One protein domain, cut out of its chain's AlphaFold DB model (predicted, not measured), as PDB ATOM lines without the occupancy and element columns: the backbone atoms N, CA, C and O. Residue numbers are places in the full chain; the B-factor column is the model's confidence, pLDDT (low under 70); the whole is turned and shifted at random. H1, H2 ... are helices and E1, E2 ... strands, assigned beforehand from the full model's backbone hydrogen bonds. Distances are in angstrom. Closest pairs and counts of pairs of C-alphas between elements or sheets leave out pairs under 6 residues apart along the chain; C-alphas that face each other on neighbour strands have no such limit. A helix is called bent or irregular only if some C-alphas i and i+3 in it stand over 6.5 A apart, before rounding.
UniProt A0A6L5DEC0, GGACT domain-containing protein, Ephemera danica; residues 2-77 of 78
ATOM      1  N   LEU A   2     135.776 158.584 107.095       88.94
ATOM      2  CA  LEU A   2     134.572 159.018 106.369       88.94
ATOM      3  C   LEU A   2     133.437 157.974 106.341       88.94
ATOM      4  O   LEU A   2     132.291 158.330 106.562       88.94
ATOM      5  N   GLU A   3     133.758 156.689 106.188       90.75
ATOM      6  CA  GLU A   3     132.763 155.599 106.227       90.75
ATOM      7  C   GLU A   3     132.051 155.454 107.582       90.75
ATOM      8  O   GLU A   3     130.925 154.982 107.638       90.75
ATOM      9  N   HIS A   4     132.691 155.846 108.690       93.88
ATOM     10  CA  HIS A   4     132.038 155.799 110.005       93.88
ATOM     11  C   HIS A   4     131.068 156.971 110.175       93.88
ATOM     12  O   HIS A   4     130.038 156.818 110.819       93.88
ATOM     13  N   LEU A   5     131.389 158.119 109.569       92.75
ATOM     14  CA  LEU A   5     130.469 159.250 109.489       92.75
ATOM     15  C   LEU A   5     129.278 158.917 108.585       92.75
ATOM     16  O   LEU A   5     128.168 159.272 108.931       92.75
ATOM     17  N   ASP A   6     129.472 158.161 107.499       92.88
ATOM     18  CA  ASP A   6     128.346 157.702 106.669       92.88
ATOM     19  C   ASP A   6     127.330 156.879 107.472       92.88
ATOM     20  O   ASP A   6     126.130 157.038 107.278       92.88
ATOM     21  N   VAL A   7     127.800 156.022 108.386       92.56
ATOM     22  CA  VAL A   7     126.918 155.248 109.275       92.56
ATOM     23  C   VAL A   7     126.227 156.153 110.297       92.56
ATOM     24  O   VAL A   7     125.041 155.975 110.547       92.56
ATOM     25  N   LEU A   8     126.954 157.111 110.884       90.00
ATOM     26  CA  LEU A   8     126.407 158.048 111.872       90.00
ATOM     27  C   LEU A   8     125.310 158.944 111.277       90.00
ATOM     28  O   LEU A   8     124.306 159.190 111.933       90.00
ATOM     29  N   GLU A   9     125.504 159.403 110.042       90.56
ATOM     30  CA  GLU A   9     124.611 160.331 109.334       90.56
ATOM     31  C   GLU A   9     123.516 159.604 108.516       90.56
ATOM     32  O   GLU A   9     122.836 160.224 107.693       90.56
ATOM     33  N   ASP A  10     123.381 158.280 108.686       89.94
ATOM     34  CA  ASP A  10     122.491 157.388 107.919       89.94
ATOM     35  C   ASP A  10     122.530 157.665 106.402       89.94
ATOM     36  O   ASP A  10     121.519 157.813 105.708       89.94
ATOM     37  N   HIS A  11     123.743 157.785 105.865       88.62
ATOM     38  CA  HIS A  11     123.963 157.990 104.444       88.62
ATOM     39  C   HIS A  11     123.710 156.690 103.660       88.62
ATOM     40  O   HIS A  11     124.275 155.652 104.012       88.62
ATOM     41  N   PRO A  12     122.951 156.708 102.543       91.81
ATOM     42  CA  PRO A  12     122.356 157.856 101.843       91.81
ATOM     43  C   PRO A  12     120.861 158.086 102.126       91.81
ATOM     44  O   PRO A  12     120.196 158.757 101.335       91.81
ATOM     45  N   ASN A  13     120.309 157.479 103.175       88.12
ATOM     46  CA  ASN A  13     118.869 157.487 103.430       88.12
ATOM     47  C   ASN A  13     118.400 158.823 104.012       88.12
ATOM     48  O   ASN A  13     117.401 159.365 103.531       88.12
ATOM     49  N   PHE A  14     119.129 159.349 105.000       87.38
ATOM     50  CA  PHE A  14     118.800 160.599 105.676       87.38
ATOM     51  C   PHE A  14     119.636 161.769 105.129       87.38
ATOM     52  O   PHE A  14     119.105 162.638 104.428       87.38
ATOM     53  N   TYR A  15     120.958 161.755 105.340       92.31
ATOM     54  CA  TYR A  15     121.873 162.716 104.717       92.31
ATOM     55  C   TYR A  15     122.560 162.152 103.466       92.31
ATOM     56  O   TYR A  15     122.952 160.988 103.379       92.31
ATOM     57  N   VAL A  16     122.802 163.014 102.480       94.50
ATOM     58  CA  VAL A  16     123.597 162.690 101.291       94.50
ATOM     59  C   VAL A  16     124.934 163.414 101.361       94.50
ATOM     60  O   VAL A  16     124.972 164.638 101.475       94.50
ATOM     61  N   ARG A  17     126.031 162.655 101.279       95.62
ATOM     62  CA  ARG A  17     127.383 163.205 101.214       95.62
ATOM     63  C   ARG A  17     127.714 163.714  99.814       95.62
ATOM     64  O   ARG A  17     127.650 162.953  98.848       95.62
ATOM     65  N   GLU A  18     128.173 164.955  99.718       95.56
ATOM     66  CA  GLU A  18     128.650 165.569  98.474       95.56
ATOM     67  C   GLU A  18     129.838 166.513  98.700       95.56
ATOM     68  O   GLU A  18     130.206 166.793  99.841       95.56
ATOM     69  N   GLN A  19     130.496 166.937  97.616       96.44
ATOM     70  CA  GLN A  19     131.626 167.867  97.688       96.44
ATOM     71  C   GLN A  19     131.176 169.287  97.375       96.44
ATOM     72  O   GLN A  19     130.735 169.541  96.257       96.44
ATOM     73  N   GLU A  20     131.407 170.200  98.311       96.31
ATOM     74  CA  GLU A  20     131.099 171.622  98.165       96.31
ATOM     75  C   GLU A  20     132.356 172.487  98.301       96.31
ATOM     76  O   GLU A  20     133.330 172.120  98.970       96.31
ATOM     77  N   ASP A  21     132.326 173.643  97.641       96.25
ATOM     78  CA  ASP A  21     133.389 174.643  97.678       96.25
ATOM     79  C   ASP A  21     133.216 175.534  98.923       96.25
ATOM     80  O   ASP A  21     132.327 176.381  98.986       96.25
ATOM     81  N   ILE A  22     134.083 175.359  99.923       94.19
ATOM     82  CA  ILE A  22     134.034 176.082 101.201       94.19
ATOM     83  C   ILE A  22     135.161 177.112 101.270       94.19
ATOM     84  O   ILE A  22     136.322 176.801 101.001       94.19
ATOM     85  N   SER A  23     134.826 178.344 101.658       94.50
ATOM     86  CA  SER A  23     135.809 179.394 101.941       94.50
ATOM     87  C   SER A  23     136.330 179.262 103.369       94.50
ATOM     88  O   SER A  23     135.550 179.286 104.316       94.50
ATOM     89  N   THR A  24     137.647 179.176 103.537       89.94
ATOM     90  CA  THR A  24     138.287 179.134 104.859       89.94
ATOM     91  C   THR A  24     138.745 180.519 105.302       89.94
ATOM     92  O   THR A  24     139.453 181.196 104.552       89.94
ATOM     93  N   ASP A  25     138.453 180.906 106.537       88.12
ATOM     94  CA  ASP A  25     139.034 182.101 107.152       88.12
ATOM     95  C   ASP A  25     140.409 181.811 107.787       88.12
ATOM     96  O   ASP A  25     140.637 180.700 108.274       88.12
ATOM     97  N   PRO A  26     141.351 182.779 107.800       84.25
ATOM     98  CA  PRO A  26     141.236 184.161 107.304       84.25
ATOM     99  C   PRO A  26     141.618 184.343 105.821       84.25
ATOM    100  O   PRO A  26     141.374 185.402 105.247       84.25
ATOM    101  N   ASP A  27     142.229 183.333 105.195       86.06
ATOM    102  CA  ASP A  27     142.851 183.447 103.866       86.06
ATOM    103  C   ASP A  27     141.844 183.497 102.699       86.06
ATOM    104  O   ASP A  27     142.247 183.699 101.552       86.06
ATOM    105  N   ARG A  28     140.550 183.261 102.965       86.75
ATOM    106  CA  ARG A  28     139.458 183.131 101.978       86.75
ATOM    107  C   ARG A  28     139.783 182.176 100.829       86.75
ATOM    108  O   ARG A  28     139.361 182.371  99.688       86.75
ATOM    109  N   LYS A  29     140.570 181.138 101.117       92.12
ATOM    110  CA  LYS A  29     140.873 180.084 100.149       92.12
ATOM    111  C   LYS A  29     139.648 179.200  99.999       92.12
ATOM    112  O   LYS A  29     139.070 178.773 100.992       92.12
ATOM    113  N   ILE A  30     139.288 178.922  98.752       94.12
ATOM    114  CA  ILE A  30     138.225 177.977  98.426       94.12
ATOM    115  C   ILE A  30     138.829 176.574  98.417       94.12
ATOM    116  O   ILE A  30     139.829 176.327  97.738       94.12
ATOM    117  N   GLN A  31     138.238 175.665  99.185       95.12
ATOM    118  CA  GLN A  31     138.632 174.264  99.257       95.12
ATOM    119  C   GLN A  31     137.412 173.363  99.092       95.12
ATOM    120  O   GLN A  31     136.336 173.669  99.596       95.12
ATOM    121  N   LYS A  32     137.600 172.228  98.414       96.06
ATOM    122  CA  LYS A  32     136.559 171.207  98.293       96.06
ATOM    123  C   LYS A  32     136.488 170.367  99.556       96.06
ATOM    124  O   LYS A  32     137.445 169.657  99.872       96.06
ATOM    125  N   CYS A  33     135.345 170.409 100.225       95.06
ATOM    126  CA  CYS A  33     135.081 169.675 101.456       95.06
ATOM    127  C   CYS A  33     133.892 168.732 101.274       95.06
ATOM    128  O   CYS A  33     132.973 169.019 100.514       95.06
ATOM    129  N   TRP A  34     133.913 167.602 101.983       96.12
ATOM    130  CA  TRP A  34     132.756 166.713 102.067       96.12
ATOM    131  C   TRP A  34     131.737 167.283 103.053       96.12
ATOM    132  O   TRP A  34     132.099 167.586 104.189       96.12
ATOM    133  N   VAL A  35     130.484 167.401 102.622       95.44
ATOM    134  CA  VAL A  35     129.365 167.920 103.415       95.44
ATOM    135  C   VAL A  35     128.201 166.933 103.341       95.44
ATOM    136  O   VAL A  35     127.978 166.313 102.302       95.44
ATOM    137  N   TYR A  36     127.479 166.774 104.449       94.94
ATOM    138  CA  TYR A  36     126.268 165.960 104.545       94.94
ATOM    139  C   TYR A  36     125.047 166.877 104.481       94.94
ATOM    140  O   TYR A  36     124.871 167.726 105.353       94.94
ATOM    141  N   LEU A  37     124.219 166.735 103.442       93.50
ATOM    142  CA  LEU A  37     123.025 167.562 103.239       93.50
ATOM    143  C   LEU A  37     121.759 166.714 103.133       93.50
ATOM    144  O   LEU A  37     121.746 165.665 102.487       93.50
ATOM    145  N   ILE A  38     120.667 167.212 103.712       92.06
ATOM    146  CA  ILE A  38     119.338 166.619 103.557       92.06
ATOM    147  C   ILE A  38     118.796 167.011 102.180       92.06
ATOM    148  O   ILE A  38     118.628 168.192 101.879       92.06
ATOM    149  N   LYS A  39     118.523 166.022 101.323       89.12
ATOM    150  CA  LYS A  39     118.005 166.259  99.959       89.12
ATOM    151  C   LYS A  39     116.489 166.184  99.859       89.12
ATOM    152  O   LYS A  39     115.907 166.752  98.938       89.12
ATOM    153  N   LYS A  40     115.863 165.468 100.783       87.62
ATOM    154  CA  LYS A  40     114.415 165.325 100.885       87.62
ATOM    155  C   LYS A  40     114.024 165.843 102.257       87.62
ATOM    156  O   LYS A  40     114.509 165.327 103.251       87.62
ATOM    157  N   PHE A  41     113.242 166.903 102.302       87.38
ATOM    158  CA  PHE A  41     112.857 167.552 103.543       87.38
ATOM    159  C   PHE A  41     111.455 168.128 103.381       87.38
ATOM    160  O   PHE A  41     111.039 168.497 102.277       87.38
ATOM    161  N   ARG A  42     110.738 168.248 104.495       88.12
ATOM    162  CA  ARG A  42     109.436 168.912 104.536       88.12
ATOM    163  C   ARG A  42     109.556 170.394 104.191       88.12
ATOM    164  O   ARG A  42     110.381 171.110 104.759       88.12
ATOM    165  N   HIS A  43     108.720 170.877 103.274       89.56
ATOM    166  CA  HIS A  43     108.825 172.237 102.726       89.56
ATOM    167  C   HIS A  43     108.629 173.330 103.788       89.56
ATOM    168  O   HIS A  43     109.134 174.440 103.633       89.56
ATOM    169  N   GLU A  44     107.939 173.018 104.882       90.00
ATOM    170  CA  GLU A  44     107.746 173.889 106.039       90.00
ATOM    171  C   GLU A  44     109.077 174.295 106.690       90.00
ATOM    172  O   GLU A  44     109.168 175.383 107.256       90.00
ATOM    173  N   LEU A  45     110.129 173.475 106.566       87.69
ATOM    174  CA  LEU A  45     111.459 173.797 107.091       87.69
ATOM    175  C   LEU A  45     112.072 175.031 106.415       87.69
ATOM    176  O   LEU A  45     112.811 175.765 107.062       87.69
ATOM    177  N   LEU A  46     111.702 175.330 105.163       90.88
ATOM    178  CA  LEU A  46     112.155 176.537 104.455       90.88
ATOM    179  C   LEU A  46     111.565 177.834 105.024       90.88
ATOM    180  O   LEU A  46     112.015 178.919 104.671       90.88
ATOM    181  N   GLN A  47     110.528 177.739 105.859       93.44
ATOM    182  CA  GLN A  47     109.933 178.898 106.527       93.44
ATOM    183  C   GLN A  47     110.602 179.193 107.873       93.44
ATOM    184  O   GLN A  47     110.313 180.220 108.488       93.44
ATOM    185  N   GLN A  48     111.472 178.298 108.352       90.06
ATOM    186  CA  GLN A  48     112.184 178.508 109.603       90.06
ATOM    187  C   GLN A  48     113.304 179.545 109.445       90.06
ATOM    188  O   GLN A  48     113.791 179.785 108.338       90.06
ATOM    189  N   PRO A  49     113.740 180.178 110.549       92.00
ATOM    190  CA  PRO A  49     114.873 181.090 110.516       92.00
ATOM    191  C   PRO A  49     116.130 180.397 109.978       92.00
ATOM    192  O   PRO A  49     116.541 179.356 110.488       92.00
ATOM    193  N   HIS A  50     116.764 180.996 108.973       92.75
ATOM    194  CA  HIS A  50     118.057 180.527 108.483       92.75
ATOM    195  C   HIS A  50     119.160 180.956 109.453       92.75
ATOM    196  O   HIS A  50     119.262 182.130 109.809       92.75
ATOM    197  N   LEU A  51     119.980 179.999 109.878       91.94
ATOM    198  CA  LEU A  51     121.076 180.232 110.813       91.94
ATOM    199  C   LEU A  51     122.386 180.422 110.041       91.94
ATOM    200  O   LEU A  51     122.733 179.591 109.207       91.94
ATOM    201  N   GLU A  52     123.127 181.490 110.345       92.06
ATOM    202  CA  GLU A  52     124.494 181.679 109.831       92.06
ATOM    203  C   GLU A  52     125.488 180.740 110.536       92.06
ATOM    204  O   GLU A  52     126.376 180.179 109.900       92.06
ATOM    205  N   CYS A  53     125.289 180.531 111.841       90.75
ATOM    206  CA  CYS A  53     126.068 179.628 112.682       90.75
ATOM    207  C   CYS A  53     125.120 178.824 113.576       90.75
ATOM    208  O   CYS A  53     124.259 179.394 114.249       90.75
ATOM    209  N   TYR A  54     125.279 177.501 113.595       92.25
ATOM    210  CA  TYR A  54     124.525 176.628 114.491       92.25
ATOM    211  C   TYR A  54     125.218 176.509 115.853       92.25
ATOM    212  O   TYR A  54     126.401 176.176 115.930       92.25
ATOM    213  N   GLU A  55     124.464 176.713 116.933       92.31
ATOM    214  CA  GLU A  55     124.923 176.523 118.308       92.31
ATOM    215  C   GLU A  55     123.856 175.781 119.113       92.31
ATOM    216  O   GLU A  55     122.811 176.339 119.410       92.31
ATOM    217  N   SER A  56     124.117 174.544 119.546       90.12
ATOM    218  CA  SER A  56     123.117 173.748 120.282       90.12
ATOM    219  C   SER A  56     122.540 174.481 121.508       90.12
ATOM    220  O   SER A  56     121.333 174.511 121.711       90.12
ATOM    221  N   LYS A  57     123.371 175.164 122.306       91.00
ATOM    222  CA  LYS A  57     122.913 175.974 123.457       91.00
ATOM    223  C   LYS A  57     122.718 177.454 123.102       91.00
ATOM    224  O   LYS A  57     122.906 178.324 123.951       91.00
ATOM    225  N   GLY A  58     122.394 177.722 121.843       88.12
ATOM    226  CA  GLY A  58     122.250 179.055 121.286       88.12
ATOM    227  C   GLY A  58     120.964 179.774 121.712       88.12
ATOM    228  O   GLY A  58     120.091 179.213 122.382       88.12
ATOM    229  N   PRO A  59     120.805 181.035 121.281       86.94
ATOM    230  CA  PRO A  59     119.686 181.894 121.674       86.94
ATOM    231  C   PRO A  59     118.329 181.435 121.120       86.94
ATOM    232  O   PRO A  59     117.298 181.900 121.596       86.94
ATOM    233  N   HIS A  60     118.311 180.518 120.145       85.88
ATOM    234  CA  HIS A  60     117.075 179.923 119.627       85.88
ATOM    235  C   HIS A  60     116.383 179.000 120.645       85.88
ATOM    236  O   HIS A  60     115.219 178.666 120.454       85.88
ATOM    237  N   GLY A  61     117.066 178.590 121.724       86.75
ATOM    238  CA  GLY A  61     116.471 177.789 122.801       86.75
ATOM    239  C   GLY A  61     116.119 176.348 122.409       86.75
ATOM    240  O   GLY A  61     115.443 175.661 123.170       86.75
ATOM    241  N   LEU A  62     116.579 175.887 121.242       87.38
ATOM    242  CA  LEU A  62     116.351 174.536 120.712       87.38
ATOM    243  C   LEU A  62     117.636 173.717 120.837       87.38
ATOM    244  O   LEU A  62     118.450 173.685 119.915       87.38
ATOM    245  N   GLN A  63     117.835 173.100 121.999       90.19
ATOM    246  CA  GLN A  63     119.020 172.290 122.253       90.19
ATOM    247  C   GLN A  63     118.972 170.973 121.481       90.19
ATOM    248  O   GLN A  63     117.930 170.325 121.426       90.19
ATOM    249  N   TYR A  64     120.119 170.558 120.932       87.69
ATOM    250  CA  TYR A  64     120.275 169.185 120.464       87.69
ATOM    251  C   TYR A  64     120.066 168.221 121.633       87.69
ATOM    252  O   TYR A  64     120.749 168.318 122.661       87.69
ATOM    253  N   CYS A  65     119.134 167.297 121.450       82.75
ATOM    254  CA  CYS A  65     118.855 166.219 122.375       82.75
ATOM    255  C   CYS A  65     119.068 164.911 121.621       82.75
ATOM    256  O   CYS A  65     118.354 164.641 120.660       82.75
ATOM    257  N   GLU A  66     120.040 164.113 122.066       71.31
ATOM    258  CA  GLU A  66     120.134 162.713 121.656       71.31
ATOM    259  C   GLU A  66     118.880 162.012 122.168       71.31
ATOM    260  O   GLU A  66     118.537 162.090 123.352       71.31
ATOM    261  N   SER A  67     118.135 161.404 121.265       60.25
ATOM    262  CA  SER A  67     116.897 160.747 121.610       60.25
ATOM    263  C   SER A  67     117.136 159.310 122.050       60.25
ATOM    264  O   SER A  67     117.728 158.517 121.332       60.25
ATOM    265  N   ASP A  68     116.551 158.928 123.187       56.91
ATOM    266  CA  ASP A  68     116.322 157.510 123.491       56.91
ATOM    267  C   ASP A  68     115.106 156.952 122.703       56.91
ATOM    268  O   ASP A  68     114.906 155.735 122.684       56.91
ATOM    269  N   LYS A  69     114.245 157.823 122.118       51.34
ATOM    270  CA  LYS A  69     112.947 157.469 121.475       51.34
ATOM    271  C   LYS A  69     112.393 158.373 120.342       51.34
ATOM    272  O   LYS A  69     111.425 157.960 119.717       51.34
ATOM    273  N   ASP A  70     112.949 159.555 120.083       51.22
ATOM    274  CA  ASP A  70     112.560 160.485 118.998       51.22
ATOM    275  C   ASP A  70     113.736 160.720 118.034       51.22
ATOM    276  O   ASP A  70     114.436 161.733 118.097       51.22
ATOM    277  N   GLU A  71     114.044 159.733 117.199       55.75
ATOM    278  CA  GLU A  71     115.023 159.899 116.119       55.75
ATOM    279  C   GLU A  71     114.569 161.032 115.179       55.75
ATOM    280  O   GLU A  71     113.369 161.229 114.977       55.75
ATOM    281  N   SER A  72     115.507 161.767 114.570       56.56
ATOM    282  CA  SER A  72     115.195 162.432 113.302       56.56
ATOM    283  C   SER A  72     114.875 161.319 112.315       56.56
ATOM    284  O   SER A  72     115.766 160.632 111.821       56.56
ATOM    285  N   THR A  73     113.590 161.042 112.147       59.19
ATOM    286  CA  THR A  73     113.130 159.877 111.395       59.19
ATOM    287  C   THR A  73     112.964 160.253 109.933       59.19
ATOM    288  O   THR A  73     112.870 161.423 109.561       59.19
ATOM    289  N   LEU A  74     112.836 159.244 109.075       58.59
ATOM    290  CA  LEU A  74     112.403 159.444 107.692       58.59
ATOM    291  C   LEU A  74     111.051 160.188 107.582       58.59
ATOM    292  O   LEU A  74     110.712 160.652 106.495       58.59
ATOM    293  N   ASP A  75     110.288 160.332 108.672       61.22
ATOM    294  CA  ASP A  75     109.062 161.133 108.705       61.22
ATOM    295  C   ASP A  75     109.343 162.650 108.712       61.22
ATOM    296  O   ASP A  75     108.500 163.425 108.272       61.22
ATOM    297  N   ASP A  76     110.534 163.102 109.123       60.03
ATOM    298  CA  ASP A  76     110.960 164.509 108.973       60.03
ATOM    299  C   ASP A  76     111.356 164.856 107.529       60.03
ATOM    300  O   ASP A  76     111.456 166.028 107.142       60.03
ATOM    301  N   ILE A  77     111.584 163.814 106.732       59.62
ATOM    302  CA  ILE A  77     111.956 163.869 105.323       59.62
ATOM    303  C   ILE A  77     110.722 163.846 104.401       59.62
ATOM    304  O   ILE A  77     110.803 164.375 103.285       59.62
TER     305      ILE A  77
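Overview. This is residues 2 to 77 of the 78 residues of the protein "GGACT domain-containing protein" of Ephemera danica (UniProt A0A6L5DEC0). A long hairpin of two bent strands, E1 and E2, makes one side of a loose frame, with the short helix H1 near E1 and the short helix H2 beyond the end of E2. From H2 the rest of the printed part, residues 48 to 77, winds away as one long stretch with no named element, and residues 66 to 71 stick out. The printed part has 76 residues, with two named helices and two named strands in the order H1 E1 E2 H2; the sheet, E1 - E2, is antiparallel. The class is mixed, helices and strands, with 32 residues, under half of those printed, in named elements. The whole is loose, with a radius of gyration of the C-alphas of 14.8 A and spans of 42 by 32 by 25 A.

Along the chain. Find C-alpha 15 at (121.873, 162.716, 104.717); from there E1, residues 15 to 24, runs 23.2 A to Thr 24. E2, residues 29 to 38, comes back over 25.6 A and ends with C-alpha 38 at (119.338, 166.619, 103.557). Before the strands look for H1, residues 2 to 8, 9.9 A long and beginning with C-alpha 2 at (134.572, 159.018, 106.369). After them comes H2, residues 43 to 47, 7.7 A from first to last C-alpha.

Arrangement. Begin with the hairpin of E1 and E2, antiparallel neighbours with 156 degrees between their directions. C-alphas 17 and 36 face each other at 4.5 A. Backbone N 18 and O 35 are within hydrogen-bond range at 2.9 A, and so are N 22 and O 31 at 2.8 A. E1 bends by 68 degrees at residue 18, and E2 bends by 60 degrees at residue 34. Look next at H1: its closest C-alpha to E1 is that of Asp 6, 7.8 A from that of Arg 17. H1 is apart from E2 and from H2, and H2 is apart from E1. In H1 each O i to N i+4 pair is within hydrogen-bond range; in H2 0 of 1 is, beside 2 of 2 O i to N i+3 pairs.

Size, cuts and confidence. The two C-alphas farthest apart are those of Asp 27 and Lys 69, at 43.3 A. You will find no cut between residues 2 and 77. The links E1 to E2 and E2 to H2 are tight, that from H1 to E1 is short, and no link is long. Residues 66 to 71 stand free. The mean pLDDT of the printed part is 85.9, and this predicted model's confidence is under 70 at residues 67 to 77.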